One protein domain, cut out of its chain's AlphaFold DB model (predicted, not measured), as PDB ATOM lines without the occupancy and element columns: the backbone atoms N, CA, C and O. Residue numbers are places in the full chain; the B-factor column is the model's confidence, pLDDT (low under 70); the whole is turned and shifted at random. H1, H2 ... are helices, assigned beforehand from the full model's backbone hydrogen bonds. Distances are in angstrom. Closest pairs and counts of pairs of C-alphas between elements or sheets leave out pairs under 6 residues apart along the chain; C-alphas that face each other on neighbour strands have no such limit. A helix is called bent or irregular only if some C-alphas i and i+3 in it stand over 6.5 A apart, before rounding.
ATOM      1  N   ARG A 211      50.114  58.645 -20.525       92.94
ATOM      2  CA  ARG A 211      51.318  57.825 -20.311       92.94
ATOM      3  C   ARG A 211      51.057  56.364 -20.671       92.94
ATOM      4  O   ARG A 211      51.875  55.739 -21.349       92.94
ATOM      5  N   ILE A 212      49.926  55.823 -20.229       92.69
ATOM      6  CA  ILE A 212      49.513  54.447 -20.511       92.69
ATOM      7  C   ILE A 212      49.301  54.255 -22.015       92.69
ATOM      8  O   ILE A 212      49.907  53.351 -22.591       92.69
ATOM      9  N   LEU A 213      48.541  55.137 -22.675       92.75
ATOM     10  CA  LEU A 213      48.307  55.057 -24.119       92.75
ATOM     11  C   LEU A 213      49.625  55.104 -24.909       92.75
ATOM     12  O   LEU A 213      49.849  54.268 -25.783       92.75
ATOM     13  N   LYS A 214      50.546  56.012 -24.552       92.12
ATOM     14  CA  LYS A 214      51.889  56.079 -25.154       92.12
ATOM     15  C   LYS A 214      52.668  54.771 -24.977       92.12
ATOM     16  O   LYS A 214      53.288  54.303 -25.933       92.12
ATOM     17  N   LYS A 215      52.633  54.154 -23.786       93.75
ATOM     18  CA  LYS A 215      53.282  52.851 -23.537       93.75
ATOM     19  C   LYS A 215      52.675  51.748 -24.419       93.75
ATOM     20  O   LYS A 215      53.432  50.964 -24.988       93.75
ATOM     21  N   ILE A 216      51.352  51.717 -24.584       93.00
ATOM     22  CA  ILE A 216      50.649  50.728 -25.421       93.00
ATOM     23  C   ILE A 216      51.014  50.896 -26.896       93.00
ATOM     24  O   ILE A 216      51.448  49.934 -27.529       93.00
ATOM     25  N   ILE A 217      50.922  52.119 -27.428       93.62
ATOM     26  CA  ILE A 217      51.278  52.414 -28.824       93.62
ATOM     27  C   ILE A 217      52.749  52.069 -29.083       93.62
ATOM     28  O   ILE A 217      53.069  51.476 -30.111       93.62
ATOM     29  N   LYS A 218      53.651  52.362 -28.135       94.12
ATOM     30  CA  LYS A 218      55.075  52.006 -28.240       94.12
ATOM     31  C   LYS A 218      55.298  50.489 -28.269       94.12
ATOM     32  O   LYS A 218      56.108  50.020 -29.067       94.12
ATOM     33  N   ARG A 219      54.593  49.721 -27.427       93.06
ATOM     34  CA  ARG A 219      54.645  48.244 -27.435       93.06
ATOM     35  C   ARG A 219      54.151  47.679 -28.767       93.06
ATOM     36  O   ARG A 219      54.860  46.878 -29.372       93.06
ATOM     37  N   ALA A 220      53.003  48.157 -29.250       93.25
ATOM     38  CA  ALA A 220      52.441  47.765 -30.541       93.25
ATOM     39  C   ALA A 220      53.385  48.118 -31.704       93.25
ATOM     40  O   ALA A 220      53.686  47.258 -32.527       93.25
ATOM     41  N   ARG A 221      53.961  49.330 -31.711       94.19
ATOM     42  CA  ARG A 221      54.956  49.757 -32.712       94.19
ATOM     43  C   ARG A 221      56.152  48.813 -32.772       94.19
ATOM     44  O   ARG A 221      56.574  48.424 -33.853       94.19
ATOM     45  N   LYS A 222      56.700  48.447 -31.607       93.00
ATOM     46  CA  LYS A 222      57.855  47.542 -31.518       93.00
ATOM     47  C   LYS A 222      57.542  46.176 -32.131       93.00
ATOM     48  O   LYS A 222      58.396  45.614 -32.803       93.00
ATOM     49  N   LYS A 223      56.333  45.653 -31.907       91.31
ATOM     50  CA  LYS A 223      55.900  44.369 -32.477       91.31
ATOM     51  C   LYS A 223      55.651  44.447 -33.977       91.31
ATOM     52  O   LYS A 223      56.085  43.549 -34.680       91.31
ATOM     53  N   ILE A 224      55.011  45.515 -34.458       93.69
ATOM     54  CA  ILE A 224      54.769  45.728 -35.893       93.69
ATOM     55  C   ILE A 224      56.100  45.775 -36.651       93.69
ATOM     56  O   ILE A 224      56.269  45.012 -37.592       93.69
ATOM     57  N   LYS A 225      57.077  46.559 -36.174       92.56
ATOM     58  CA  LYS A 225      58.419  46.611 -36.781       92.56
ATOM     59  C   LYS A 225      59.132  45.259 -36.765       92.56
ATOM     60  O   LYS A 225      59.643  44.821 -37.780       92.56
ATOM     61  N   ALA A 226      59.102  44.554 -35.632       90.88
ATOM     62  CA  ALA A 226      59.727  43.235 -35.534       90.88
ATOM     63  C   ALA A 226      59.114  42.196 -36.492       90.88
ATOM     64  O   ALA A 226      59.785  41.232 -36.850       90.88
ATOM     65  N   VAL A 227      57.839  42.360 -36.857       90.81
ATOM     66  CA  VAL A 227      57.171  41.533 -37.866       90.81
ATOM     67  C   VAL A 227      57.537  41.982 -39.274       90.81
ATOM     68  O   VAL A 227      57.767  41.127 -40.118       90.81
ATOM     69  N   GLU A 228      57.595  43.286 -39.529       91.94
ATOM     70  CA  GLU A 228      58.010  43.851 -40.816       91.94
ATOM     71  C   GLU A 228      59.371  43.302 -41.255       91.94
ATOM     72  O   GLU A 228      59.479  42.777 -42.360       91.94
ATOM     73  N   ASP A 229      60.343  43.272 -40.340       89.25
ATOM     74  CA  ASP A 229      61.692  42.752 -40.594       89.25
ATOM     75  C   ASP A 229      61.732  41.239 -40.900       89.25
ATOM     76  O   ASP A 229      62.683  40.755 -41.505       89.25
ATOM     77  N   LYS A 230      60.730  40.468 -40.452       88.50
ATOM     78  CA  LYS A 230      60.697  38.992 -40.539       88.50
ATOM     79  C   LYS A 230      59.615  38.452 -41.473       88.50
ATOM     80  O   LYS A 230      59.447  37.236 -41.587       88.50
ATOM     81  N   LEU A 231      58.824  39.327 -42.090       89.25
ATOM     82  CA  LEU A 231      57.662  38.908 -42.865       89.25
ATOM     83  C   LEU A 231      58.076  38.165 -44.134       89.25
ATOM     84  O   LEU A 231      57.447  37.163 -44.460       89.25
ATOM     85  N   ASP A 232      59.115  38.631 -44.821       89.75
ATOM     86  CA  ASP A 232      59.577  38.002 -46.061       89.75
ATOM     87  C   ASP A 232      60.141  36.597 -45.780       89.75
ATOM     88  O   ASP A 232      59.701  35.631 -46.400       89.75
ATOM     89  N   ASP A 233      60.951  36.443 -44.724       85.69
ATOM     90  CA  ASP A 233      61.407  35.130 -44.238       85.69
ATOM     91  C   ASP A 233      60.237  34.183 -43.928       85.69
ATOM     92  O   ASP A 233      60.284  32.982 -44.213       85.69
ATOM     93  N   TRP A 234      59.170  34.705 -43.314       85.62
ATOM     94  CA  TRP A 234      57.964  33.929 -43.036       85.62
ATOM     95  C   TRP A 234      57.239  33.516 -44.319       85.62
ATOM     96  O   TRP A 234      56.770  32.379 -44.411       85.62
ATOM     97  N   VAL A 235      57.137  34.416 -45.300       88.06
ATOM     98  CA  VAL A 235      56.505  34.133 -46.593       88.06
ATOM     99  C   VAL A 235      57.246  33.005 -47.306       88.06
ATOM    100  O   VAL A 235      56.593  32.042 -47.704       88.06
ATOM    101  N   ASP A 236      58.576  33.060 -47.355       86.75
ATOM    102  CA  ASP A 236      59.416  32.033 -47.978       86.75
ATOM    103  C   ASP A 236      59.295  30.677 -47.271       86.75
ATOM    104  O   ASP A 236      59.169  29.626 -47.905       86.75
ATOM    105  N   LEU A 237      59.306  30.675 -45.934       82.75
ATOM    106  CA  LEU A 237      59.097  29.457 -45.148       82.75
ATOM    107  C   LEU A 237      57.707  28.862 -45.369       82.75
ATOM    108  O   LEU A 237      57.545  27.639 -45.400       82.75
ATOM    109  N   ASN A 238      56.700  29.720 -45.502       86.56
ATOM    110  CA  ASN A 238      55.348  29.290 -45.775       86.56
ATOM    111  C   ASN A 238      55.211  28.703 -47.180       86.56
ATOM    112  O   ASN A 238      54.591  27.657 -47.325       86.56
ATOM    113  N   ASP A 239      55.806  29.329 -48.190       88.75
ATOM    114  CA  ASP A 239      55.735  28.847 -49.568       88.75
ATOM    115  C   ASP A 239      56.454  27.482 -49.706       88.75
ATOM    116  O   ASP A 239      55.875  26.544 -50.253       88.75
ATOM    117  N   LYS A 240      57.601  27.273 -49.034       85.69
ATOM    118  CA  LYS A 240      58.249  25.940 -48.914       85.69
ATOM    119  C   LYS A 240      57.362  24.883 -48.247       85.69
ATOM    120  O   LYS A 240      57.439  23.694 -48.566       85.69
ATOM    121  N   LEU A 241      56.552  25.282 -47.266       85.56
ATOM    122  CA  LEU A 241      55.585  24.387 -46.631       85.56
ATOM    123  C   LEU A 241      54.459  24.009 -47.606       85.56
ATOM    124  O   LEU A 241      54.043  22.849 -47.606       85.56
ATOM    125  N   LEU A 242      53.981  24.956 -48.418       88.25
ATOM    126  CA  LEU A 242      52.950  24.709 -49.430       88.25
ATOM    127  C   LEU A 242      53.439  23.706 -50.474       88.25
ATOM    128  O   LEU A 242      52.795  22.677 -50.636       88.25
ATOM    129  N   GLU A 243      54.624  23.908 -51.057       87.75
ATOM    130  CA  GLU A 243      55.229  22.967 -52.020       87.75
ATOM    131  C   GLU A 243      55.284  21.530 -51.471       87.75
ATOM    132  O   GLU A 243      55.021  20.543 -52.159       87.75
ATOM    133  N   ARG A 244      55.581  21.381 -50.177       83.75
ATOM    134  CA  ARG A 244      55.617  20.067 -49.522       83.75
ATOM    135  C   ARG A 244      54.237  19.468 -49.304       83.75
ATOM    136  O   ARG A 244      54.101  18.248 -49.397       83.75
ATOM    137  N   LEU A 245      53.236  20.278 -48.969       86.81
ATOM    138  CA  LEU A 245      51.847  19.818 -48.897       86.81
ATOM    139  C   LEU A 245      51.389  19.328 -50.276       86.81
ATOM    140  O   LEU A 245      50.833  18.237 -50.382       86.81
ATOM    141  N   GLU A 246      51.733  20.055 -51.337       87.06
ATOM    142  CA  GLU A 246      51.450  19.649 -52.714       87.06
ATOM    143  C   GLU A 246      52.114  18.318 -53.069       87.06
ATOM    144  O   GLU A 246      51.469  17.443 -53.631       87.06
ATOM    145  N   ILE A 247      53.367  18.078 -52.678       84.88
ATOM    146  CA  ILE A 247      54.024  16.788 -52.955       84.88
ATOM    147  C   ILE A 247      53.399  15.646 -52.132       84.88
ATOM    148  O   ILE A 247      53.295  14.507 -52.596       84.88
ATOM    149  N   ARG A 248      52.983  15.918 -50.888       81.12
ATOM    150  CA  ARG A 248      52.603  14.875 -49.924       81.12
ATOM    151  C   ARG A 248      51.155  14.404 -50.002       81.12
ATOM    152  O   ARG A 248      50.825  13.409 -49.343       81.12
ATOM    153  N   HIS A 249      50.290  15.085 -50.749       79.69
ATOM    154  CA  HIS A 249      48.863  14.752 -50.794       79.69
ATOM    155  C   HIS A 249      48.617  13.295 -51.225       79.69
ATOM    156  O   HIS A 249      47.824  12.594 -50.600       79.69
ATOM    157  N   SER A 250      49.402  12.790 -52.183       76.44
ATOM    158  CA  SER A 250      49.328  11.416 -52.709       76.44
ATOM    159  C   SER A 250      49.581  10.318 -51.658       76.44
ATOM    160  O   SER A 250      49.070   9.201 -51.781       76.44
ATOM    161  N   TYR A 251      50.326  10.628 -50.592       74.50
ATOM    162  CA  TYR A 251      50.636   9.694 -49.501       74.50
ATOM    163  C   TYR A 251      49.641   9.773 -48.338       74.50
ATOM    164  O   TYR A 251      49.668   8.928 -47.441       74.50
ATOM    165  N   THR A 252      48.759  10.774 -48.326       74.56
ATOM    166  CA  THR A 252      47.807  10.990 -47.233       74.56
ATOM    167  C   THR A 252      46.481  10.328 -47.584       74.56
ATOM    168  O   THR A 252      45.685  10.881 -48.328       74.56
ATOM    169  N   LYS A 253      46.240   9.120 -47.064       73.12
ATOM    170  CA  LYS A 253      45.037   8.328 -47.396       73.12
ATOM    171  C   LYS A 253      43.949   8.355 -46.321       73.12
ATOM    172  O   LYS A 253      42.843   7.883 -46.552       73.12
ATOM    173  N   THR A 254      44.259   8.875 -45.135       79.06
ATOM    174  CA  THR A 254      43.368   8.844 -43.970       79.06
ATOM    175  C   THR A 254      42.783  10.212 -43.673       79.06
ATOM    176  O   THR A 254      43.522  11.199 -43.584       79.06
ATOM    177  N   VAL A 255      41.475  10.249 -43.410       80.94
ATOM    178  CA  VAL A 255      40.794  11.471 -42.977       80.94
ATOM    179  C   VAL A 255      41.405  11.971 -41.668       80.94
ATOM    180  O   VAL A 255      41.402  11.270 -40.657       80.94
ATOM    181  N   SER A 256      41.940  13.186 -41.690       81.88
ATOM    182  CA  SER A 256      42.701  13.786 -40.598       81.88
ATOM    183  C   SER A 256      42.257  15.226 -40.343       81.88
ATOM    184  O   SER A 256      41.610  15.869 -41.167       81.88
ATOM    185  N   ASP A 257      42.590  15.749 -39.165       82.75
ATOM    186  CA  ASP A 257      42.456  17.183 -38.897       82.75
ATOM    187  C   ASP A 257      43.467  17.967 -39.753       82.75
ATOM    188  O   ASP A 257      44.622  17.549 -39.887       82.75
ATOM    189  N   GLY A 258      43.065  19.119 -40.297       80.31
ATOM    190  CA  GLY A 258      43.940  19.971 -41.111       80.31
ATOM    191  C   GLY A 258      45.204  20.401 -40.355       80.31
ATOM    192  O   GLY A 258      46.285  20.483 -40.935       80.31
ATOM    193  N   ALA A 259      45.109  20.573 -39.031       83.81
ATOM    194  CA  ALA A 259      46.270  20.832 -38.179       83.81
ATOM    195  C   ALA A 259      47.277  19.669 -38.168       83.81
ATOM    196  O   ALA A 259      48.482  19.890 -38.103       83.81
ATOM    197  N   THR A 260      46.805  18.424 -38.229       83.81
ATOM    198  CA  THR A 260      47.673  17.240 -38.258       83.81
ATOM    199  C   THR A 260      48.391  17.119 -39.595       83.81
ATOM    200  O   THR A 260      49.589  16.850 -39.609       83.81
ATOM    201  N   ILE A 261      47.695  17.385 -40.702       83.38
ATOM    202  CA  ILE A 261      48.284  17.377 -42.050       83.38
ATOM    203  C   ILE A 261      49.416  18.412 -42.135       83.38
ATOM    204  O   ILE A 261      50.545  18.066 -42.486       83.38
ATOM    205  N   ILE A 262      49.148  19.650 -41.706       83.88
ATOM    206  CA  ILE A 262      50.144  20.731 -41.693       83.88
ATOM    207  C   ILE A 262      51.322  20.396 -40.768       83.88
ATOM    208  O   ILE A 262      52.479  20.550 -41.156       83.88
ATOM    209  N   ARG A 263      51.058  19.890 -39.556       81.94
ATOM    210  CA  ARG A 263      52.115  19.509 -38.605       81.94
ATOM    211  C   ARG A 263      53.025  18.406 -39.155       81.94
ATOM    212  O   ARG A 263      54.235  18.468 -38.963       81.94
ATOM    213  N   ASN A 264      52.464  17.424 -39.857       79.88
ATOM    214  CA  ASN A 264      53.240  16.343 -40.465       79.88
ATOM    215  C   ASN A 264      54.127  16.842 -41.615       79.88
ATOM    216  O   ASN A 264      55.243  16.347 -41.781       79.88
ATOM    217  N   ALA A 265      53.661  17.825 -42.390       79.31
ATOM    218  CA  ALA A 265      54.482  18.475 -43.409       79.31
ATOM    219  C   ALA A 265      55.623  19.301 -42.781       79.31
ATOM    220  O   ALA A 265      56.755  19.218 -43.255       79.31
ATOM    221  N   LEU A 266      55.348  20.004 -41.673       76.19
ATOM    222  CA  LEU A 266      56.323  20.806 -40.920       76.19
ATOM    223  C   LEU A 266      57.422  19.978 -40.250       76.19
ATOM    224  O   LEU A 266      58.583  20.339 -40.358       76.19
ATOM    225  N   ASN A 267      57.095  18.854 -39.600       68.56
ATOM    226  CA  ASN A 267      58.081  18.030 -38.874       68.56
ATOM    227  C   ASN A 267      59.189  17.430 -39.765       68.56
ATOM    228  O   ASN A 267      60.144  16.868 -39.245       68.56
ATOM    229  N   ASN A 268      59.044  17.508 -41.089       61.69
ATOM    230  CA  ASN A 268      60.047  17.053 -42.051       61.69
ATOM    231  C   ASN A 268      60.849  18.217 -42.662       61.69
ATOM    232  O   ASN A 268      61.700  17.988 -43.518       61.69
ATOM    233  N   VAL A 269      60.524  19.469 -42.312       57.81
ATOM    234  CA  VAL A 269      61.315  20.679 -42.604       57.81
ATOM    235  C   VAL A 269      62.331  20.825 -41.474       57.81
ATOM    236  O   VAL A 269      61.998  20.523 -40.330       57.81
ATOM    237  N   ASP A 270      63.558  21.232 -41.799       54.31
ATOM    238  CA  ASP A 270      64.648  21.421 -40.839       54.31
ATOM    239  C   ASP A 270      64.191  22.109 -39.539       54.31
ATOM    240  O   ASP A 270      63.406  23.056 -39.561       54.31
ATOM    241  N   THR A 271      64.660  21.540 -38.421       53.59
ATOM    242  CA  THR A 271      64.432  21.867 -36.998       53.59
ATOM    243  C   THR A 271      63.224  22.765 -36.675       53.59
ATOM    244  O   THR A 271      63.285  23.983 -36.831       53.59
ATOM    245  N   ASN A 272      62.173  22.164 -36.090       55.34
ATOM    246  CA  ASN A 272      60.995  22.816 -35.470       55.34
ATOM    247  C   ASN A 272      61.332  24.118 -34.703       55.34
ATOM    248  O   ASN A 272      60.540  25.058 -34.717       55.34
ATOM    249  N   ASP A 273      62.515  24.172 -34.083       57.56
ATOM    250  CA  ASP A 273      63.014  25.287 -33.274       57.56
ATOM    251  C   ASP A 273      63.204  26.601 -34.064       57.56
ATOM    252  O   ASP A 273      62.900  27.678 -33.542       57.56
ATOM    253  N   ASP A 274      63.623  26.550 -35.339       63.38
ATOM    254  CA  ASP A 274      63.755  27.755 -36.187       63.38
ATOM    255  C   ASP A 274      62.371  28.357 -36.486       63.38
ATOM    256  O   ASP A 274      62.149  29.568 -36.438       63.38
ATOM    257  N   PHE A 275      61.393  27.481 -36.695       66.12
ATOM    258  CA  PHE A 275      60.026  27.829 -37.058       66.12
ATOM    259  C   PHE A 275      59.243  28.404 -35.857       66.12
ATOM    260  O   PHE A 275      58.481  29.361 -36.024       66.12
ATOM    261  N   ASP A 276      59.453  27.869 -34.646       67.38
ATOM    262  CA  ASP A 276      58.876  28.394 -33.397       67.38
ATOM    263  C   ASP A 276      59.443  29.797 -33.080       67.38
ATOM    264  O   ASP A 276      58.681  30.743 -32.850       67.38
ATOM    265  N   SER A 277      60.767  29.981 -33.187       67.44
ATOM    266  CA  SER A 277      61.420  31.278 -32.933       67.44
ATOM    267  C   SER A 277      60.993  32.381 -33.918       67.44
ATOM    268  O   SER A 277      60.892  33.562 -33.556       67.44
ATOM    269  N   LYS A 278      60.701  32.004 -35.170       69.06
ATOM    270  CA  LYS A 278      60.220  32.915 -36.213       69.06
ATOM    271  C   LYS A 278      58.737  33.236 -36.055       69.06
ATOM    272  O   LYS A 278      58.364  34.398 -36.205       69.06
ATOM    273  N   PHE A 279      57.893  32.271 -35.681       76.31
ATOM    274  CA  PHE A 279      56.461  32.523 -35.475       76.31
ATOM    275  C   PHE A 279      56.165  33.356 -34.219       76.31
ATOM    276  O   PHE A 279      55.195  34.118 -34.196       76.31
ATOM    277  N   ASP A 280      57.000  33.270 -33.183       78.12
ATOM    278  CA  ASP A 280      56.793  33.988 -31.920       78.12
ATOM    279  C   ASP A 280      56.645  35.508 -32.079       78.12
ATOM    280  O   ASP A 280      55.908  36.143 -31.316       78.12
ATOM    281  N   CYS A 281      57.261  36.105 -33.104       81.50
ATOM    282  CA  CYS A 281      57.099  37.534 -33.370       81.50
ATOM    283  C   CYS A 281      55.672  37.918 -33.818       81.50
ATOM    284  O   CYS A 281      55.237  39.042 -33.559       81.50
ATOM    285  N   PHE A 282      54.897  36.977 -34.373       83.38
ATOM    286  CA  PHE A 282      53.544  37.198 -34.899       83.38
ATOM    287  C   PHE A 282      52.427  37.036 -33.856       83.38
ATOM    288  O   PHE A 282      51.291  37.445 -34.119       83.38
ATOM    289  N   LYS A 283      52.710  36.473 -32.666       78.25
ATOM    290  CA  LYS A 283      51.700  36.181 -31.621       78.25
ATOM    291  C   LYS A 283      50.848  37.404 -31.236       78.25
ATOM    292  O   LYS A 283      49.655  37.246 -30.997       78.25
ATOM    293  N   ASP A 284      51.409  38.613 -31.334       85.38
ATOM    294  CA  ASP A 284      50.736  39.872 -30.974       85.38
ATOM    295  C   ASP A 284      50.433  40.807 -32.158       85.38
ATOM    296  O   ASP A 284      50.004  41.947 -31.951       85.38
ATOM    297  N   LEU A 285      50.667  40.383 -33.404       89.69
ATOM    298  CA  LEU A 285      50.509  41.273 -34.563       89.69
ATOM    299  C   LEU A 285      49.069  41.797 -34.668       89.69
ATOM    300  O   LEU A 285      48.844  43.001 -34.751       89.69
ATOM    301  N   LYS A 286      48.081  40.901 -34.581       89.50
ATOM    302  CA  LYS A 286      46.658  41.255 -34.656       89.50
ATOM    303  C   LYS A 286      46.227  42.267 -33.610       89.50
ATOM    304  O   LYS A 286      45.546  43.227 -33.950       89.50
ATOM    305  N   ILE A 287      46.589  42.040 -32.346       88.69
ATOM    306  CA  ILE A 287      46.213  42.954 -31.263       88.69
ATOM    307  C   ILE A 287      46.928  44.298 -31.428       88.69
ATOM    308  O   ILE A 287      46.315  45.333 -31.200       88.69
ATOM    309  N   SER A 288      48.173  44.301 -31.910       92.06
ATOM    310  CA  SER A 288      48.928  45.530 -32.189       92.06
ATOM    311  C   SER A 288      48.279  46.363 -33.298       92.06
ATOM    312  O   SER A 288      48.112  47.571 -33.141       92.06
ATOM    313  N   VAL A 289      47.847  45.716 -34.384       93.81
ATOM    314  CA  VAL A 289      47.151  46.374 -35.504       93.81
ATOM    315  C   VAL A 289      45.755  46.834 -35.084       93.81
ATOM    316  O   VAL A 289      45.365  47.955 -35.393       93.81
ATOM    317  N   LEU A 290      45.023  46.029 -34.305       92.25
ATOM    318  CA  LEU A 290      43.731  46.428 -33.742       92.25
ATOM    319  C   LEU A 290      43.870  47.665 -32.840       92.25
ATOM    320  O   LEU A 290      43.064  48.583 -32.943       92.25
ATOM    321  N   ILE A 291      44.906  47.723 -31.997       92.44
ATOM    322  CA  ILE A 291      45.216  48.897 -31.168       92.44
ATOM    323  C   ILE A 291      45.453  50.132 -32.040       92.44
ATOM    324  O   ILE A 291      44.947  51.196 -31.698       92.44
ATOM    325  N   TYR A 292      46.194  50.012 -33.147       94.50
ATOM    326  CA  TYR A 292      46.437  51.132 -34.065       94.50
ATOM    327  C   TYR A 292      45.130  51.641 -34.670       94.50
ATOM    328  O   TYR A 292      44.840  52.830 -34.561       94.50
ATOM    329  N   ILE A 293      44.296  50.736 -35.192       94.50
ATOM    330  CA  ILE A 293      42.969  51.088 -35.707       94.50
ATOM    331  C   ILE A 293      42.167  51.819 -34.620       94.50
ATOM    332  O   ILE A 293      41.767  52.961 -34.808       94.50
ATOM    333  N   LEU A 294      41.986  51.220 -33.441       93.19
ATOM    334  CA  LEU A 294      41.164  51.813 -32.381       93.19
ATOM    335  C   LEU A 294      41.707  53.157 -31.870       93.19
ATOM    336  O   LEU A 294      40.919  54.059 -31.588       93.19
ATOM    337  N   ALA A 295      43.028  53.298 -31.741       92.31
ATOM    338  CA  ALA A 295      43.662  54.500 -31.206       92.31
ATOM    339  C   ALA A 295      43.669  55.672 -32.194       92.31
ATOM    340  O   ALA A 295      43.556  56.811 -31.749       92.31
ATOM    341  N   PHE A 296      43.804  55.409 -33.499       91.75
ATOM    342  CA  PHE A 296      43.995  56.456 -34.509       91.75
ATOM    343  C   PHE A 296      42.772  56.731 -35.384       91.75
ATOM    344  O   PHE A 296      42.716  57.794 -35.989       91.75
ATOM    345  N   THR A 297      41.782  55.835 -35.436       90.06
ATOM    346  CA  THR A 297      40.525  56.088 -36.168       90.06
ATOM    347  C   THR A 297      39.333  56.283 -35.234       90.06
ATOM    348  O   THR A 297      38.322  56.870 -35.625       90.06
ATOM    349  N   GLY A 298      39.426  55.764 -34.004       87.31
ATOM    350  CA  GLY A 298      38.318  55.722 -33.061       87.31
ATOM    351  C   GLY A 298      37.166  54.824 -33.522       87.31
ATOM    352  O   GLY A 298      36.034  55.037 -33.102       87.31
ATOM    353  N   MET A 299      37.414  53.823 -34.372       89.44
ATOM    354  CA  MET A 299      36.428  52.820 -34.809       89.44
ATOM    355  C   MET A 299      35.811  52.012 -33.654       89.44
ATOM    356  O   MET A 299      36.395  51.891 -32.577       89.44
ATOM    357  N   ARG A 300      34.594  51.468 -33.837       85.38
ATOM    358  CA  ARG A 300      34.032  50.502 -32.875       85.38
ATOM    359  C   ARG A 300      34.777  49.193 -33.077       85.38
ATOM    360  O   ARG A 300      35.133  48.867 -34.205       85.38
ATOM    361  N   ILE A 301      34.955  48.407 -32.016       85.88
ATOM    362  CA  ILE A 301      35.618  47.103 -32.146       85.88
ATOM    363  C   ILE A 301      34.917  46.217 -33.182       85.88
ATOM    364  O   ILE A 301      35.577  45.709 -34.076       85.88
ATOM    365  N   ASP A 302      33.583  46.148 -33.160       81.94
ATOM    366  CA  ASP A 302      32.798  45.406 -34.158       81.94
ATOM    367  C   ASP A 302      33.032  45.899 -35.604       81.94
ATOM    368  O   ASP A 302      33.016  45.092 -36.531       81.94
ATOM    369  N   GLU A 303      33.261  47.203 -35.807       87.69
ATOM    370  CA  GLU A 303      33.571  47.791 -37.122       87.69
ATOM    371  C   GLU A 303      35.015  47.464 -37.540       87.69
ATOM    372  O   GLU A 303      35.269  47.137 -38.694       87.69
ATOM    373  N   ALA A 304      35.968  47.483 -36.604       90.00
ATOM    374  CA  ALA A 304      37.353  47.097 -36.879       90.00
ATOM    375  C   ALA A 304      37.465  45.603 -37.224       90.00
ATOM    376  O   ALA A 304      38.190  45.214 -38.136       90.00
ATOM    377  N   LEU A 305      36.699  44.751 -36.538       88.06
ATOM    378  CA  LEU A 305      36.654  43.311 -36.803       88.06
ATOM    379  C   LEU A 305      35.927  42.956 -38.109       88.06
ATOM    380  O   LEU A 305      36.122  41.853 -38.627       88.06
ATOM    381  N   SER A 306      35.118  43.868 -38.661       87.62
ATOM    382  CA  SER A 306      34.442  43.678 -39.949       87.62
ATOM    383  C   SER A 306      35.281  44.097 -41.161       87.62
ATOM    384  O   SER A 306      34.869  43.830 -42.294       87.62
ATOM    385  N   CYS A 307      36.457  44.703 -40.950       91.56
ATOM    386  CA  CYS A 307      37.399  45.036 -42.016       91.56
ATOM    387  C   CYS A 307      37.747  43.798 -42.856       91.56
ATOM    388  O   CYS A 307      38.065  42.723 -42.334       91.56
ATOM    389  N   LYS A 308      37.704  43.961 -44.179       92.38
ATOM    390  CA  LYS A 308      38.072  42.928 -45.153       92.38
ATOM    391  C   LYS A 308      39.489  43.145 -45.685       92.38
ATOM    392  O   LYS A 308      40.088  44.196 -45.479       92.38
ATOM    393  N   LEU A 309      40.028  42.142 -46.367       91.25
ATOM    394  CA  LEU A 309      41.226  42.307 -47.194       91.25
ATOM    395  C   LEU A 309      40.977  43.419 -48.225       91.25
ATOM    396  O   LEU A 309      39.870  43.534 -48.751       91.25
ATOM    397  N   GLY A 310      41.981  44.254 -48.462       91.56
ATOM    398  CA  GLY A 310      41.896  45.455 -49.286       91.56
ATOM    399  C   GLY A 310      41.287  46.674 -48.590       91.56
ATOM    400  O   GLY A 310      41.034  47.668 -49.258       91.56
ATOM    401  N   CYS A 311      41.033  46.633 -47.275       92.94
ATOM    402  CA  CYS A 311      40.365  47.742 -46.579       92.94
ATOM    403  C   CYS A 311      41.204  49.019 -46.445       92.94
ATOM    404  O   CYS A 311      40.625  50.090 -46.301       92.94
ATOM    405  N   ALA A 312      42.532  48.928 -46.454       94.75
ATOM    406  CA  ALA A 312      43.400  50.096 -46.384       94.75
ATOM    407  C   ALA A 312      43.662  50.649 -47.792       94.75
ATOM    408  O   ALA A 312      44.157  49.913 -48.656       94.75
ATOM    409  N   GLU A 341      49.259  57.331 -41.574       93.38
ATOM    410  CA  GLU A 341      50.167  56.476 -42.350       93.38
ATOM    411  C   GLU A 341      50.625  55.231 -41.566       93.38
ATOM    412  O   GLU A 341      50.557  54.113 -42.070       93.38
ATOM    413  N   ASP A 342      50.992  55.398 -40.289       92.81
ATOM    414  CA  ASP A 342      51.378  54.293 -39.398       92.81
ATOM    415  C   ASP A 342      50.294  53.197 -39.329       92.81
ATOM    416  O   ASP A 342      50.600  52.003 -39.344       92.81
ATOM    417  N   THR A 343      49.015  53.586 -39.244       94.56
ATOM    418  CA  THR A 343      47.888  52.639 -39.206       94.56
ATOM    419  C   THR A 343      47.675  51.984 -40.560       94.56
ATOM    420  O   THR A 343      47.469  50.772 -40.617       94.56
ATOM    421  N   TYR A 344      47.773  52.750 -41.646       95.94
ATOM    422  CA  TYR A 344      47.701  52.222 -43.003       95.94
ATOM    423  C   TYR A 344      48.770  51.141 -43.244       95.94
ATOM    424  O   TYR A 344      48.434  50.015 -43.623       95.94
ATOM    425  N   ASN A 345      50.028  51.433 -42.909       95.00
ATOM    426  CA  ASN A 345      51.150  50.503 -43.053       95.00
ATOM    427  C   ASN A 345      50.967  49.251 -42.183       95.00
ATOM    428  O   ASN A 345      51.148  48.130 -42.657       95.00
ATOM    429  N   ALA A 346      50.518  49.414 -40.934       96.00
ATOM    430  CA  ALA A 346      50.234  48.291 -40.044       96.00
ATOM    431  C   ALA A 346      49.121  47.371 -40.587       96.00
ATOM    432  O   ALA A 346      49.225  46.144 -40.498       96.00
ATOM    433  N   VAL A 347      48.064  47.944 -41.177       96.31
ATOM    434  CA  VAL A 347      46.982  47.176 -41.811       96.31
ATOM    435  C   VAL A 347      47.486  46.448 -43.055       96.31
ATOM    436  O   VAL A 347      47.184  45.265 -43.211       96.31
ATOM    437  N   LYS A 348      48.297  47.096 -43.901       95.62
ATOM    438  CA  LYS A 348      48.917  46.457 -45.075       95.62
ATOM    439  C   LYS A 348      49.850  45.310 -44.697       95.62
ATOM    440  O   LYS A 348      49.828  44.263 -45.343       95.62
ATOM    441  N   LEU A 349      50.613  45.460 -43.617       95.12
ATOM    442  CA  LEU A 349      51.463  44.397 -43.087       95.12
ATOM    443  C   LEU A 349      50.633  43.178 -42.649       95.12
ATOM    444  O   LEU A 349      50.936  42.045 -43.029       95.12
ATOM    445  N   LEU A 350      49.547  43.404 -41.898       94.75
ATOM    446  CA  LEU A 350      48.629  42.331 -41.507       94.75
ATOM    447  C   LEU A 350      47.947  41.694 -42.718       94.75
ATOM    448  O   LEU A 350      47.788  40.478 -42.756       94.75
ATOM    449  N   GLU A 351      47.560  42.493 -43.709       94.50
ATOM    450  CA  GLU A 351      46.961  42.017 -44.954       94.50
ATOM    451  C   GLU A 351      47.888  41.029 -45.675       94.50
ATOM    452  O   GLU A 351      47.452  39.924 -46.004       94.50
ATOM    453  N   ARG A 352      49.179  41.363 -45.833       93.94
ATOM    454  CA  ARG A 352      50.188  40.460 -46.417       93.94
ATOM    455  C   ARG A 352      50.303  39.148 -45.638       93.94
ATOM    456  O   ARG A 352      50.267  38.073 -46.238       93.94
ATOM    457  N   PHE A 353      50.387  39.223 -44.309       91.50
ATOM    458  CA  PHE A 353      50.442  38.034 -43.454       91.50
ATOM    459  C   PHE A 353      49.191  37.150 -43.609       91.50
ATOM    460  O   PHE A 353      49.287  35.931 -43.759       91.50
ATOM    461  N   VAL A 354      48.003  37.757 -43.618       91.50
ATOM    462  CA  VAL A 354      46.727  37.038 -43.744       91.50
ATOM    463  C   VAL A 354      46.589  36.397 -45.122       91.50
ATOM    464  O   VAL A 354      46.145  35.253 -45.202       91.50
ATOM    465  N   LEU A 355      46.991  37.082 -46.196       92.38
ATOM    466  CA  LEU A 355      47.033  36.515 -47.548       92.38
ATOM    467  C   LEU A 355      47.949  35.289 -47.610       92.38
ATOM    468  O   LEU A 355      47.538  34.246 -48.113       92.38
ATOM    469  N   ASN A 356      49.146  35.371 -47.026       90.56
ATOM    470  CA  ASN A 356      50.074  34.242 -46.968       90.56
ATOM    471  C   ASN A 356      49.485  33.043 -46.193       90.56
ATOM    472  O   ASN A 356      49.556  31.905 -46.656       90.56
ATOM    473  N   MET A 357      48.802  33.285 -45.069       89.75
ATOM    474  CA  MET A 357      48.112  32.223 -44.326       89.75
ATOM    475  C   MET A 357      46.925  31.617 -45.089       89.75
ATOM    476  O   MET A 357      46.643  30.429 -44.934       89.75
ATOM    477  N   ARG A 358      46.222  32.401 -45.915       91.69
ATOM    478  CA  ARG A 358      45.107  31.910 -46.742       91.69
ATOM    479  C   ARG A 358      45.561  30.924 -47.808       91.69
ATOM    480  O   ARG A 358      44.845  29.946 -48.004       91.69
ATOM    481  N   LYS A 359      46.764  31.100 -48.369       91.62
ATOM    482  CA  LYS A 359      47.362  30.121 -49.291       91.62
ATOM    483  C   LYS A 359      47.397  28.704 -48.693       91.62
ATOM    484  O   LYS A 359      47.174  27.731 -49.401       91.62
ATOM    485  N   ARG A 360      47.593  28.563 -47.367       89.44
ATOM    486  CA  ARG A 360      47.502  27.251 -46.683       89.44
ATOM    487  C   ARG A 360      46.105  26.651 -46.758       89.44
ATOM    488  O   ARG A 360      45.965  25.447 -46.920       89.44
ATOM    489  N   GLY A 361      45.084  27.482 -46.564       89.50
ATOM    490  CA  GLY A 361      43.690  27.061 -46.670       89.50
ATOM    491  C   GLY A 361      43.352  26.627 -48.093       89.50
ATOM    492  O   GLY A 361      42.769  25.566 -48.264       89.50
ATOM    493  N   GLU A 362      43.778  27.410 -49.084       92.25
ATOM    494  CA  GLU A 362      43.600  27.120 -50.514       92.25
ATOM    495  C   GLU A 362      44.274  25.790 -50.893       92.25
ATOM    496  O   GLU A 362      43.595  24.883 -51.360       92.25
ATOM    497  N   CYS A 363      45.541  25.587 -50.517       90.19
ATOM    498  CA  CYS A 363      46.254  24.320 -50.731       90.19
ATOM    499  C   CYS A 363      45.538  23.105 -50.097       90.19
ATOM    500  O   CYS A 363      45.452  22.034 -50.699       90.19
ATOM    501  N   LEU A 364      44.974  23.250 -48.889       88.75
ATOM    502  CA  LEU A 364      44.194  22.169 -48.275       88.75
ATOM    503  C   LEU A 364      42.879  21.883 -49.016       88.75
ATOM    504  O   LEU A 364      42.466  20.724 -49.053       88.75
ATOM    505  N   LEU A 365      42.222  22.894 -49.589       89.31
ATOM    506  CA  LEU A 365      41.024  22.684 -50.409       89.31
ATOM    507  C   LEU A 365      41.366  21.979 -51.722       89.31
ATOM    508  O   LEU A 365      40.687  21.020 -52.087       89.31
ATOM    509  N   ASP A 366      42.439  22.406 -52.383       90.12
ATOM    510  CA  ASP A 366      42.810  21.911 -53.706       90.12
ATOM    511  C   ASP A 366      43.292  20.453 -53.659       90.12
ATOM    512  O   ASP A 366      42.863  19.627 -54.465       90.12
ATOM    513  N   PHE A 367      44.133  20.103 -52.679       86.50
ATOM    514  CA  PHE A 367      44.800  18.795 -52.640       86.50
ATOM    515  C   PHE A 367      44.255  17.823 -51.585       86.50
ATOM    516  O   PHE A 367      44.446  16.612 -51.709       86.50
ATOM    517  N   TYR A 368      43.582  18.317 -50.539       85.38
ATOM    518  CA  TYR A 368      43.202  17.513 -49.369       85.38
ATOM    519  C   TYR A 368      41.695  17.520 -49.054       85.38
ATOM    520  O   TYR A 368      41.292  17.010 -48.006       85.38
ATOM    521  N   SER A 369      40.835  18.013 -49.952       84.06
ATOM    522  CA  SER A 369      39.376  18.107 -49.737       84.06
ATOM    523  C   SER A 369      38.713  16.801 -49.270       84.06
ATOM    524  O   SER A 369      37.831  16.827 -48.416       84.06
ATOM    525  N   GLN A 370      39.171  15.650 -49.770       83.94
ATOM    526  CA  GLN A 370      38.634  14.327 -49.416       83.94
ATOM    527  C   GLN A 370      39.237  13.723 -48.136       83.94
ATOM    528  O   GLN A 370      38.733  12.730 -47.614       83.94
ATOM    529  N   THR A 371      40.334  14.289 -47.631       85.25
ATOM    530  CA  THR A 371      41.120  13.740 -46.511       85.25
ATOM    531  C   THR A 371      41.148  14.667 -45.297       85.25
ATOM    532  O   THR A 371      41.654  14.293 -44.241       85.25
ATOM    533  N   VAL A 372      40.568  15.861 -45.394       86.81
ATOM    534  CA  VAL A 372      40.337  16.763 -44.265       86.81
ATOM    535  C   VAL A 372      38.960  16.480 -43.664       86.81
ATOM    536  O   VAL A 372      37.994  16.209 -44.372       86.81
ATOM    537  N   LYS A 373      38.844  16.552 -42.334       87.44
ATOM    538  CA  LYS A 373      37.539  16.467 -41.656       87.44
ATOM    539  C   LYS A 373      36.562  17.518 -42.194       87.44
ATOM    540  O   LYS A 373      36.909  18.689 -42.314       87.44
ATOM    541  N   GLU A 374      35.308  17.125 -42.389       86.12
ATOM    542  CA  GLU A 374      34.260  17.986 -42.959       86.12
ATOM    543  C   GLU A 374      34.051  19.299 -42.171       86.12
ATOM    544  O   GLU A 374      33.836  20.354 -42.760       86.12
ATOM    545  N   ASP A 375      34.179  19.270 -40.837       84.50
ATOM    546  CA  ASP A 375      34.104  20.472 -39.987       84.50
ATOM    547  C   ASP A 375      35.231  21.476 -40.288       84.50
ATOM    548  O   ASP A 375      35.005  22.689 -40.302       84.50
ATOM    549  N   ASN A 376      36.449  20.978 -40.528       86.25
ATOM    550  CA  ASN A 376      37.599  21.795 -40.907       86.25
ATOM    551  C   ASN A 376      37.451  22.322 -42.336       86.25
ATOM    552  O   ASN A 376      37.761  23.486 -42.574       86.25
ATOM    553  N   LEU A 377      36.950  21.492 -43.257       87.38
ATOM    554  CA  LEU A 377      36.702  21.876 -44.644       87.38
ATOM    555  C   LEU A 377      35.711  23.048 -44.714       87.38
ATOM    556  O   LEU A 377      36.050  24.105 -45.241       87.38
ATOM    557  N   HIS A 378      34.563  22.921 -44.038       88.31
ATOM    558  CA  HIS A 378      33.559  23.986 -43.921       88.31
ATOM    559  C   HIS A 378      34.144  25.281 -43.335       88.31
ATOM    560  O   HIS A 378      33.853  26.381 -43.807       88.31
ATOM    561  N   ASN A 379      34.991  25.175 -42.303       89.50
ATOM    562  CA  ASN A 379      35.656  26.334 -41.698       89.50
ATOM    563  C   ASN A 379      36.576  27.064 -42.691       89.50
ATOM    564  O   ASN A 379      36.604  28.298 -42.694       89.50
ATOM    565  N   ILE A 380      37.318  26.313 -43.510       89.50
ATOM    566  CA  ILE A 380      38.244  26.848 -44.511       89.50
ATOM    567  C   ILE A 380      37.470  27.496 -45.662       89.50
ATOM    568  O   ILE A 380      37.715  28.665 -45.954       89.50
ATOM    569  N   GLU A 381      36.498  26.799 -46.254       89.88
ATOM    570  CA  GLU A 381      35.668  27.319 -47.353       89.88
ATOM    571  C   GLU A 381      34.965  28.622 -46.955       89.88
ATOM    572  O   GLU A 381      35.086  29.650 -47.629       89.88
ATOM    573  N   PHE A 382      34.288  28.614 -45.801       87.19
ATOM    574  CA  PHE A 382      33.565  29.783 -45.309       87.19
ATOM    575  C   PHE A 382      34.519  30.940 -44.970       87.19
ATOM    576  O   PHE A 382      34.261  32.096 -45.306       87.19
ATOM    577  N   GLY A 383      35.648  30.648 -44.316       86.75
ATOM    578  CA  GLY A 383      36.641  31.654 -43.943       86.75
ATOM    579  C   GLY A 383      37.334  32.313 -45.139       86.75
ATOM    580  O   GLY A 383      37.557  33.531 -45.138       86.75
ATOM    581  N   LEU A 384      37.629  31.537 -46.186       89.44
ATOM    582  CA  LEU A 384      38.187  32.052 -47.433       89.44
ATOM    583  C   LEU A 384      37.184  32.954 -48.162       89.44
ATOM    584  O   LEU A 384      37.583  34.032 -48.620       89.44
ATOM    585  N   ALA A 385      35.899  32.583 -48.191       89.44
ATOM    586  CA  ALA A 385      34.839  33.373 -48.817       89.44
ATOM    587  C   ALA A 385      34.607  34.737 -48.134       89.44
ATOM    588  O   ALA A 385      34.437  35.751 -48.813       89.44
ATOM    589  N   GLU A 386      34.656  34.795 -46.799       84.50
ATOM    590  CA  GLU A 386      34.368  36.015 -46.024       84.50
ATOM    591  C   GLU A 386      35.421  37.130 -46.183       84.50
ATOM    592  O   GLU A 386      35.107  38.313 -46.022       84.50
ATOM    593  N   LYS A 387      36.675  36.771 -46.502       89.38
ATOM    594  CA  LYS A 387      37.798  37.713 -46.716       89.38
ATOM    595  C   LYS A 387      38.026  38.716 -45.573       89.38
ATOM    596  O   LYS A 387      38.472  39.832 -45.818       89.38
ATOM    597  N   LYS A 388      37.756  38.331 -44.322       89.88
ATOM    598  CA  LYS A 388      37.999  39.176 -43.136       89.88
ATOM    599  C   LYS A 388      39.495  39.353 -42.861       89.88
ATOM    600  O   LYS A 388      40.218  38.360 -42.789       89.88
ATOM    601  N   LEU A 389      39.923  40.588 -42.594       91.56
ATOM    602  CA  LEU A 389      41.299  40.925 -42.210       91.56
ATOM    603  C   LEU A 389      41.695  40.206 -40.913       91.56
ATOM    604  O   LEU A 389      42.694  39.502 -40.852       91.56
ATOM    605  N   PHE A 390      40.855  40.293 -39.882       89.62
ATOM    606  CA  PHE A 390      41.106  39.625 -38.604       89.62
ATOM    607  C   PHE A 390      40.641  38.160 -38.579       89.62
ATOM    608  O   PHE A 390      40.706  37.527 -37.528       89.62
ATOM    609  N   GLY A 391      40.206  37.589 -39.707       85.00
ATOM    610  CA  GLY A 391      39.530  36.290 -39.752       85.00
ATOM    611  C   GLY A 391      40.415  35.079 -39.444       85.00
ATOM    612  O   GLY A 391      39.940  34.114 -38.854       85.00
ATOM    613  N   VAL A 392      41.703  35.109 -39.787       86.44
ATOM    614  CA  VAL A 392      42.607  33.945 -39.659       86.44
ATOM    615  C   VAL A 392      43.068  33.749 -38.221       86.44
ATOM    616  O   VAL A 392      43.725  34.620 -37.672       86.44
ATOM    617  N   ALA A 393      42.801  32.615 -37.583       80.00
ATOM    618  CA  ALA A 393      43.376  32.332 -36.271       80.00
ATOM    619  C   ALA A 393      44.902  32.170 -36.371       80.00
ATOM    620  O   ALA A 393      45.387  31.397 -37.194       80.00
ATOM    621  N   HIS A 394      45.655  32.875 -35.520       71.25
ATOM    622  CA  HIS A 394      47.109  32.735 -35.476       71.25
ATOM    623  C   HIS A 394      47.462  31.325 -35.031       71.25
ATOM    624  O   HIS A 394      47.198  30.929 -33.897       71.25
ATOM    625  N   SER A 395      48.038  30.567 -35.950       73.44
ATOM    626  CA  SER A 395      48.576  29.259 -35.659       73.44
ATOM    627  C   SER A 395      49.759  29.005 -36.562       73.44
ATOM    628  O   SER A 395      49.685  29.148 -37.779       73.44
ATOM    629  N   MET A 396      50.846  28.588 -35.938       73.38
ATOM    630  CA  MET A 396      52.040  28.158 -36.637       73.38
ATOM    631  C   MET A 396      51.800  26.854 -37.402       73.38
ATOM    632  O   MET A 396      52.214  26.720 -38.549       73.38
ATOM    633  N   LYS A 397      51.114  25.896 -36.762       76.00
ATOM    634  CA  LYS A 397      51.007  24.490 -37.196       76.00
ATOM    635  C   LYS A 397      49.615  24.141 -37.736       76.00
ATOM    636  O   LYS A 397      49.286  22.969 -37.880       76.00
ATOM    637  N   SER A 398      48.759  25.133 -37.980       83.19
ATOM    638  CA  SER A 398      47.425  24.908 -38.537       83.19
ATOM    639  C   SER A 398      46.888  26.127 -39.279       83.19
ATOM    640  O   SER A 398      47.465  27.211 -39.229       83.19
ATOM    641  N   ILE A 399      45.755  25.937 -39.950       86.69
ATOM    642  CA  ILE A 399      44.932  27.005 -40.504       86.69
ATOM    643  C   ILE A 399      43.507  26.823 -39.985       86.69
ATOM    644  O   ILE A 399      42.955  25.726 -40.003       86.69
ATOM    645  N   SER A 400      42.936  27.896 -39.447       86.56
ATOM    646  CA  SER A 400      41.518  27.962 -39.105       86.56
ATOM    647  C   SER A 400      41.064  29.409 -39.134       86.56
ATOM    648  O   SER A 400      41.858  30.326 -38.918       86.56
ATOM    649  N   PHE A 401      39.781  29.615 -39.373       87.25
ATOM    650  CA  PHE A 401      39.174  30.929 -39.438       87.25
ATOM    651  C   PHE A 401      38.209  31.131 -38.269       87.25
ATOM    652  O   PHE A 401      37.626  30.191 -37.722       87.25
ATOM    653  N   SER A 402      38.054  32.386 -37.865       81.44
ATOM    654  CA  SER A 402      37.226  32.832 -36.751       81.44
ATOM    655  C   SER A 402      36.483  34.109 -37.127       81.44
ATOM    656  O   SER A 402      37.006  34.939 -37.866       81.44
TER     657      SER A 402
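Overview. This is residues 211 to 312 and 341 to 402 of the 692 residues of an uncharacterized protein of Colwellia sp. BRX10-4 (UniProt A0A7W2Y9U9). The model is a long slab of mostly crossed helices built round the long helix H7, with H2 side by side with H7's later part and H8 folding back on that part as the other arm of a helical hairpin. H5 crosses H7's first part and packs on H1 and H6, H3 stands crosswise on H2, H4 packs on H1, and the unnamed residues 387 to 402 run back through the middle. The printed part has 164 residues with eight named helices, H1 to H8 in order, and no named strand; the class is all helix. The whole is compact, with a radius of gyration of the C-alphas of 16.8 A, and elongated, spanning 56 by 32 by 21 A.

Arrangement. H7, residues 341 to 368, touches H2, residues 231 to 251, at a shallow tilt of 9 degrees, the same way; their closest C-alphas, His 249 and Phe 367, are 6.0 A apart. With residues 358 to 365 alone, H7 touches H8, residues 374 to 386, at a steep tilt of 38 degrees, opposite ways, closest at C-alphas Gly 361 and Ile 380, 5.9 A. With residues 342 to 350 alone, H7 touches H5, residues 285 to 297, at a steep tilt of 40 degrees, opposite ways, closest at C-alphas Tyr 292 and Thr 343, 5.6 A. H5 touches H1, residues 211 to 228, at a steep tilt of 50 degrees, closest at C-alphas Ala 220 and Ser 288, 4.5 A. H5 also touches H6, residues 301 to 305, closest at C-alphas Ile 293 and Ala 304, 7.0 A; H6 and H7 are apart. H2 touches H3, residues 258 to 266, about perpendicular at 76 degrees, closest at C-alphas Leu 245 and Ala 265, 6.2 A. H1 touches H4, residues 272 to 282, with residues 223 to 227 alone, closest at C-alphas Val 227 and Cys 281, 6.0 A. In H1, H3, H5, H6 and H8 every O i to N i+4 pair is within hydrogen-bond range; in H2 15 of 17 are, in H4 5 of 7, in H7 22 of 24.

Along the chain. H7 is 40.2 A long, from C-alpha 341 at (50.167, 56.476, -42.350) to C-alpha 368 at (43.202, 17.513, -49.369). H2 measures 30.8 A, has a kink of 25 degrees near residue 245, and is irregular, with C-alphas 247 and 250 7.1 A apart. H1 measures 25.7 A and begins at C-alpha 211, (51.318, 57.825, -20.311).

Size, cuts and confidence. The two C-alphas farthest apart, Arg 211 and Lys 253, are 56.8 A apart. Residues 313 to 340 are not printed, and C-alphas 312 and 341 are 10.1 A apart across this cut. Of the links printed whole, H2 to H3 is short and the others are tight. The mean pLDDT of the printed part is 85.8; residues 267 to 278, of which 272 to 278 belong to H4, are under 70.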